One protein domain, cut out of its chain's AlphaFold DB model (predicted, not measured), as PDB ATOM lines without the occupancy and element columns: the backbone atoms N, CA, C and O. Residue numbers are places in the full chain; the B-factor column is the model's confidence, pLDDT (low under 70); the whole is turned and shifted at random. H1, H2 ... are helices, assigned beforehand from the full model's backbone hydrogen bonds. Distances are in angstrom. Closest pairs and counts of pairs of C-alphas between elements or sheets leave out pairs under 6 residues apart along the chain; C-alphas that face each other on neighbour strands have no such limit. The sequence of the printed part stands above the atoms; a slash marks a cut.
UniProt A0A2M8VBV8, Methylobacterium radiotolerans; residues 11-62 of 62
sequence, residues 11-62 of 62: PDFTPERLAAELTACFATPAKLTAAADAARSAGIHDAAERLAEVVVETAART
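What this domain is: This is residues 11 to 62 of the 62 residues of a protein of Methylobacterium radiotolerans (UniProt A0A2M8VBV8). The longest helix, H3, ends a wide, open bow of three helices strung end to end, with no core; H2 makes the base, and H1 meets it near their ends as an L. The 52 printed residues have three named helices, H1, H2, H3 in chain order, and no named strand. The class is all helix. The whole is extended, radius of gyration of the C-alphas 19.6 A, and flat, spanning 53 by 28 by 9 A.

Where its parts are: H3, residues 47 to 60, is 20.1 A long and ends at C-alpha 60 (-27.649, -27.898, -10.952). H2, residues 29 to 41, is 18.8 A long. H1, residues 15 to 27, is 18.1 A long and begins at C-alpha 15 (-0.686, -2.309, 22.998).

How they stand to each other: H3 is apart from H2 and from H1. H1 and H2 are close but not clearly touching, the closest C-alphas, of Cys 25 and Leu 32, 6.7 A apart; their lines are about perpendicular at 84 degrees. In H1, H2 and H3 every O i to N i+4 pair is within hydrogen-bond range.

The domain as a whole: The farthest C-alphas, of Ala 27 and Thr 62, are 55.4 A apart. The printed part has no cut, and both links are tight. Residue 62 alone has pLDDT under 70.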
ATOM      1  N   PRO A  11     -10.897   0.781  18.232       98.00
ATOM      2  CA  PRO A  11     -10.326   1.913  18.972       98.00
ATOM      3  C   PRO A  11      -9.698   1.525  20.318       98.00
ATOM      4  O   PRO A  11      -8.819   2.227  20.804       98.00
ATOM      5  N   ASP A  12     -10.136   0.406  20.900       97.50
ATOM      6  CA  ASP A  12      -9.654  -0.110  22.182       97.50
ATOM      7  C   ASP A  12      -8.487  -1.098  22.004       97.50
ATOM      8  O   ASP A  12      -7.898  -1.546  22.990       97.50
ATOM      9  N   PHE A  13      -8.145  -1.470  20.764       97.31
ATOM     10  CA  PHE A  13      -7.064  -2.407  20.464       97.31
ATOM     11  C   PHE A  13      -5.702  -1.702  20.478       97.31
ATOM     12  O   PHE A  13      -5.036  -1.549  19.455       97.31
ATOM     13  N   THR A  14      -5.305  -1.245  21.665       98.19
ATOM     14  CA  THR A  14      -3.995  -0.637  21.922       98.19
ATOM     15  C   THR A  14      -3.012  -1.669  22.491       98.19
ATOM     16  O   THR A  14      -3.443  -2.686  23.054       98.19
ATOM     17  N   PRO A  15      -1.690  -1.431  22.396       98.50
ATOM     18  CA  PRO A  15      -0.686  -2.309  22.998       98.50
ATOM     19  C   PRO A  15      -0.898  -2.534  24.500       98.50
ATOM     20  O   PRO A  15      -0.776  -3.661  24.979       98.50
ATOM     21  N   GLU A  16      -1.270  -1.489  25.240       98.44
ATOM     22  CA  GLU A  16      -1.492  -1.539  26.688       98.44
ATOM     23  C   GLU A  16      -2.693  -2.422  27.017       98.44
ATOM     24  O   GLU A  16      -2.627  -3.264  27.918       98.44
ATOM     25  N   ARG A  17      -3.785  -2.274  26.252       97.75
ATOM     26  CA  ARG A  17      -4.968  -3.116  26.424       97.75
ATOM     27  C   ARG A  17      -4.649  -4.574  26.117       97.75
ATOM     28  O   ARG A  17      -5.006  -5.445  26.905       97.75
ATOM     29  N   LEU A  18      -3.955  -4.842  25.013       97.31
ATOM     30  CA  LEU A  18      -3.564  -6.200  24.640       97.31
ATOM     31  C   LEU A  18      -2.677  -6.849  25.713       97.31
ATOM     32  O   LEU A  18      -2.924  -7.990  26.104       97.31
ATOM     33  N   ALA A  19      -1.682  -6.124  26.226       98.12
ATOM     34  CA  ALA A  19      -0.798  -6.624  27.275       98.12
ATOM     35  C   ALA A  19      -1.567  -6.979  28.560       98.12
ATOM     36  O   ALA A  19      -1.309  -8.025  29.165       98.12
ATOM     37  N   ALA A  20      -2.540  -6.151  28.953       97.25
ATOM     38  CA  ALA A  20      -3.389  -6.416  30.110       97.25
ATOM     39  C   ALA A  20      -4.244  -7.684  29.925       97.25
ATOM     40  O   ALA A  20      -4.291  -8.524  30.824       97.25
ATOM     41  N   GLU A  21      -4.862  -7.864  28.753       95.81
ATOM     42  CA  GLU A  21      -5.672  -9.054  28.452       95.81
ATOM     43  C   GLU A  21      -4.829 -10.334  28.435       95.81
ATOM     44  O   GLU A  21      -5.201 -11.336  29.048       95.81
ATOM     45  N   LEU A  22      -3.653 -10.301  27.799       95.06
ATOM     46  CA  LEU A  22      -2.730 -11.438  27.792       95.06
ATOM     47  C   LEU A  22      -2.278 -11.797  29.210       95.06
ATOM     48  O   LEU A  22      -2.297 -12.968  29.588       95.06
ATOM     49  N   THR A  23      -1.940 -10.793  30.021       96.88
ATOM     50  CA  THR A  23      -1.555 -10.998  31.424       96.88
ATOM     51  C   THR A  23      -2.687 -11.650  32.216       96.88
ATOM     52  O   THR A  23      -2.454 -12.620  32.937       96.88
ATOM     53  N   ALA A  24      -3.926 -11.179  32.054       94.56
ATOM     54  CA  ALA A  24      -5.092 -11.755  32.719       94.56
ATOM     55  C   ALA A  24      -5.361 -13.209  32.284       94.56
ATOM     56  O   ALA A  24      -5.711 -14.050  33.118       94.56
ATOM     57  N   CYS A  25      -5.169 -13.512  30.999       93.50
ATOM     58  CA  CYS A  25      -5.258 -14.864  30.452       93.50
ATOM     59  C   CYS A  25      -4.204 -15.796  31.064       93.50
ATOM     60  O   CYS A  25      -4.545 -16.873  31.551       93.50
ATOM     61  N   PHE A  26      -2.940 -15.373  31.103       94.00
ATOM     62  CA  PHE A  26      -1.853 -16.187  31.655       94.00
ATOM     63  C   PHE A  26      -1.938 -16.349  33.175       94.00
ATOM     64  O   PHE A  26      -1.582 -17.403  33.695       94.00
ATOM     65  N   ALA A  27      -2.478 -15.357  33.886       96.75
ATOM     66  CA  ALA A  27      -2.720 -15.449  35.323       96.75
ATOM     67  C   ALA A  27      -3.824 -16.459  35.688       96.75
ATOM     68  O   ALA A  27      -3.906 -16.881  36.839       96.75
ATOM     69  N   THR A  28      -4.691 -16.850  34.741       93.44
ATOM     70  CA  THR A  28      -5.785 -17.804  34.994       93.44
ATOM     71  C   THR A  28      -5.865 -18.895  33.911       93.44
ATOM     72  O   THR A  28      -6.760 -18.853  33.064       93.44
ATOM     73  N   PRO A  29      -5.003 -19.931  33.954       91.94
ATOM     74  CA  PRO A  29      -4.957 -20.985  32.931       91.94
ATOM     75  C   PRO A  29      -6.297 -21.691  32.672       91.94
ATOM     76  O   PRO A  29      -6.608 -22.022  31.531       91.94
ATOM     77  N   ALA A  30      -7.141 -21.849  33.698       94.19
ATOM     78  CA  ALA A  30      -8.470 -22.450  33.555       94.19
ATOM     79  C   ALA A  30      -9.376 -21.700  32.558       94.19
ATOM     80  O   ALA A  30     -10.196 -22.322  31.884       94.19
ATOM     81  N   LYS A  31      -9.209 -20.374  32.413       91.62
ATOM     82  CA  LYS A  31      -9.942 -19.590  31.407       91.62
ATOM     83  C   LYS A  31      -9.542 -19.984  29.987       91.62
ATOM     84  O   LYS A  31     -10.402 -20.036  29.116       91.62
ATOM     85  N   LEU A  32      -8.262 -20.282  29.765       94.00
ATOM     86  CA  LEU A  32      -7.762 -20.715  28.461       94.00
ATOM     87  C   LEU A  32      -8.296 -22.104  28.098       94.00
ATOM     88  O   LEU A  32      -8.718 -22.305  26.964       94.00
ATOM     89  N   THR A  33      -8.352 -23.030  29.060       95.62
ATOM     90  CA  THR A  33      -8.970 -24.351  28.855       95.62
ATOM     91  C   THR A  33     -10.445 -24.222  28.486       95.62
ATOM     92  O   THR A  33     -10.867 -24.765  27.471       95.62
ATOM     93  N   ALA A  34     -11.214 -23.430  29.239       95.06
ATOM     94  CA  ALA A  34     -12.629 -23.214  28.942       95.06
ATOM     95  C   ALA A  34     -12.849 -22.562  27.563       95.06
ATOM     96  O   ALA A  34     -13.760 -22.951  26.832       95.06
ATOM     97  N   ALA A  35     -12.001 -21.601  27.175       94.94
ATOM     98  CA  ALA A  35     -12.053 -20.990  25.850       94.94
ATOM     99  C   ALA A  35     -11.721 -21.996  24.735       94.94
ATOM    100  O   ALA A  35     -12.371 -21.986  23.690       94.94
ATOM    101  N   ALA A  36     -10.756 -22.893  24.961       95.06
ATOM    102  CA  ALA A  36     -10.407 -23.952  24.018       95.06
ATOM    103  C   ALA A  36     -11.549 -24.967  23.844       95.06
ATOM    104  O   ALA A  36     -11.870 -25.332  22.713       95.06
ATOM    105  N   ASP A  37     -12.211 -25.369  24.930       96.12
ATOM    106  CA  ASP A  37     -13.373 -26.263  24.873       96.12
ATOM    107  C   ASP A  37     -14.550 -25.603  24.143       96.12
ATOM    108  O   ASP A  37     -15.173 -26.213  23.269       96.12
ATOM    109  N   ALA A  38     -14.805 -24.322  24.425       95.06
ATOM    110  CA  ALA A  38     -15.797 -23.544  23.696       95.06
ATOM    111  C   ALA A  38     -15.460 -23.466  22.197       95.06
ATOM    112  O   ALA A  38     -16.328 -23.717  21.361       95.06
ATOM    113  N   ALA A  39     -14.203 -23.188  21.839       93.94
ATOM    114  CA  ALA A  39     -13.757 -23.152  20.446       93.94
ATOM    115  C   ALA A  39     -13.940 -24.510  19.757       93.94
ATOM    116  O   ALA A  39     -14.438 -24.570  18.633       93.94
ATOM    117  N   ARG A  40     -13.611 -25.608  20.448       92.75
ATOM    118  CA  ARG A  40     -13.813 -26.971  19.946       92.75
ATOM    119  C   ARG A  40     -15.284 -27.260  19.670       92.75
ATOM    120  O   ARG A  40     -15.596 -27.840  18.636       92.75
ATOM    121  N   SER A  41     -16.180 -26.830  20.558       91.94
ATOM    122  CA  SER A  41     -17.624 -27.034  20.391       91.94
ATOM    123  C   SER A  41     -18.224 -26.279  19.198       91.94
ATOM    124  O   SER A  41     -19.283 -26.656  18.710       91.94
ATOM    125  N   ALA A  42     -17.547 -25.235  18.704       91.00
ATOM    126  CA  ALA A  42     -17.958 -24.507  17.506       91.00
ATOM    127  C   ALA A  42     -17.602 -25.230  16.196       91.00
ATOM    128  O   ALA A  42     -18.051 -24.808  15.132       91.00
ATOM    129  N   GLY A  43     -16.776 -26.281  16.252       88.69
ATOM    130  CA  GLY A  43     -16.403 -27.063  15.080       88.69
ATOM    131  C   GLY A  43     -17.607 -27.791  14.483       88.69
ATOM    132  O   GLY A  43     -18.298 -28.534  15.173       88.69
ATOM    133  N   ILE A  44     -17.831 -27.602  13.183       90.50
ATOM    134  CA  ILE A  44     -18.861 -28.309  12.418       90.50
ATOM    135  C   ILE A  44     -18.153 -29.412  11.630       90.50
ATOM    136  O   ILE A  44     -17.485 -29.135  10.635       90.50
ATOM    137  N   HIS A  45     -18.241 -30.650  12.119       90.62
ATOM    138  CA  HIS A  45     -17.483 -31.783  11.579       90.62
ATOM    139  C   HIS A  45     -17.783 -32.085  10.107       90.62
ATOM    140  O   HIS A  45     -16.879 -32.514   9.402       90.62
ATOM    141  N   ASP A  46     -19.013 -31.829   9.661       91.62
ATOM    142  CA  ASP A  46     -19.499 -32.079   8.303       91.62
ATOM    143  C   ASP A  46     -19.551 -30.805   7.436       91.62
ATOM    144  O   ASP A  46     -20.255 -30.742   6.430       91.62
ATOM    145  N   ALA A  47     -18.854 -29.732   7.836       92.81
ATOM    146  CA  ALA A  47     -18.934 -28.451   7.132       92.81
ATOM    147  C   ALA A  47     -18.503 -28.545   5.663       92.81
ATOM    148  O   ALA A  47     -19.061 -27.840   4.822       92.81
ATOM    149  N   ALA A  48     -17.524 -29.398   5.355       95.81
ATOM    150  CA  ALA A  48     -17.053 -29.594   3.990       95.81
ATOM    151  C   ALA A  48     -18.111 -30.306   3.137       95.81
ATOM    152  O   ALA A  48     -18.393 -29.866   2.024       95.81
ATOM    153  N   GLU A  49     -18.738 -31.353   3.672       97.31
ATOM    154  CA  GLU A  49     -19.822 -32.100   3.036       97.31
ATOM    155  C   GLU A  49     -21.024 -31.194   2.777       97.31
ATOM    156  O   GLU A  49     -21.522 -31.126   1.656       97.31
ATOM    157  N   ARG A  50     -21.432 -30.418   3.785       96.06
ATOM    158  CA  ARG A  50     -22.533 -29.453   3.668       96.06
ATOM    159  C   ARG A  50     -22.240 -28.370   2.636       96.06
ATOM    160  O   ARG A  50     -23.131 -27.967   1.893       96.06
ATOM    161  N   LEU A  51     -20.997 -27.890   2.572       96.19
ATOM    162  CA  LEU A  51     -20.586 -26.934   1.548       96.19
ATOM    163  C   LEU A  51     -20.637 -27.563   0.151       96.19
ATOM    164  O   LEU A  51     -21.141 -26.934  -0.777       96.19
ATOM    165  N   ALA A  52     -20.147 -28.794   0.000       97.56
ATOM    166  CA  ALA A  52     -20.190 -29.515  -1.266       97.56
ATOM    167  C   ALA A  52     -21.636 -29.723  -1.749       97.56
ATOM    168  O   ALA A  52     -21.920 -29.484  -2.921       97.56
ATOM    169  N   GLU A  53     -22.553 -30.090  -0.850       97.81
ATOM    170  CA  GLU A  53     -23.977 -30.256  -1.157       97.81
ATOM    171  C   GLU A  53     -24.598 -28.958  -1.695       97.81
ATOM    172  O   GLU A  53     -25.203 -28.961  -2.767       97.81
ATOM    173  N   VAL A  54     -24.350 -27.825  -1.026       97.31
ATOM    174  CA  VAL A  54     -24.832 -26.505  -1.467       97.31
ATOM    175  C   VAL A  54     -24.265 -26.116  -2.837       97.31
ATOM    176  O   VAL A  54     -24.985 -25.573  -3.678       97.31
ATOM    177  N   VAL A  55     -22.979 -26.386  -3.085       97.94
ATOM    178  CA  VAL A  55     -22.332 -26.094  -4.374       97.94
ATOM    179  C   VAL A  55     -22.957 -26.918  -5.500       97.94
ATOM    180  O   VAL A  55     -23.284 -26.357  -6.547       97.94
ATOM    181  N   VAL A  56     -23.153 -28.222  -5.286       98.25
ATOM    182  CA  VAL A  56     -23.763 -29.120  -6.277       98.25
ATOM    183  C   VAL A  56     -25.208 -28.717  -6.565       98.25
ATOM    184  O   VAL A  56     -25.579 -28.612  -7.734       98.25
ATOM    185  N   GLU A  57     -26.011 -28.433  -5.533       98.06
ATOM    186  CA  GLU A  57     -27.395 -27.975  -5.711       98.06
ATOM    187  C   GLU A  57     -27.448 -26.666  -6.509       98.06
ATOM    188  O   GLU A  57     -28.243 -26.530  -7.437       98.06
ATOM    189  N   THR A  58     -26.576 -25.706  -6.188       97.75
ATOM    190  CA  THR A  58     -26.541 -24.409  -6.877       97.75
ATOM    191  C   THR A  58     -26.154 -24.565  -8.345       97.75
ATOM    192  O   THR A  58     -26.813 -23.989  -9.207       97.75
ATOM    193  N   ALA A  59     -25.132 -25.374  -8.643       96.56
ATOM    194  CA  ALA A  59     -24.679 -25.626 -10.009       96.56
ATOM    195  C   ALA A  59     -25.729 -26.360 -10.861       96.56
ATOM    196  O   ALA A  59     -25.803 -26.138 -12.062       96.56
ATOM    197  N   ALA A  60     -26.561 -27.210 -10.254       94.81
ATOM    198  CA  ALA A  60     -27.649 -27.898 -10.952       94.81
ATOM    199  C   ALA A  60     -28.839 -26.978 -11.297       94.81
ATOM    200  O   ALA A  60     -29.703 -27.357 -12.088       94.81
ATOM    201  N   ARG A  61     -28.917 -25.789 -10.682       92.12
ATOM    202  CA  ARG A  61     -29.996 -24.802 -10.876       92.12
ATOM    203  C   ARG A  61     -29.656 -23.725 -11.913       92.12
ATOM    204  O   ARG A  61     -30.532 -22.919 -12.227       92.12
ATOM    205  N   THR A  62     -28.417 -23.695 -12.396       66.81
ATOM    206  CA  THR A  62     -27.905 -22.788 -13.437       66.81
ATOM    207  C   THR A  62     -27.724 -23.518 -14.752       66.81
ATOM    208  O   THR A  62     -28.104 -22.937 -15.791       66.81
TER     209      THR A  62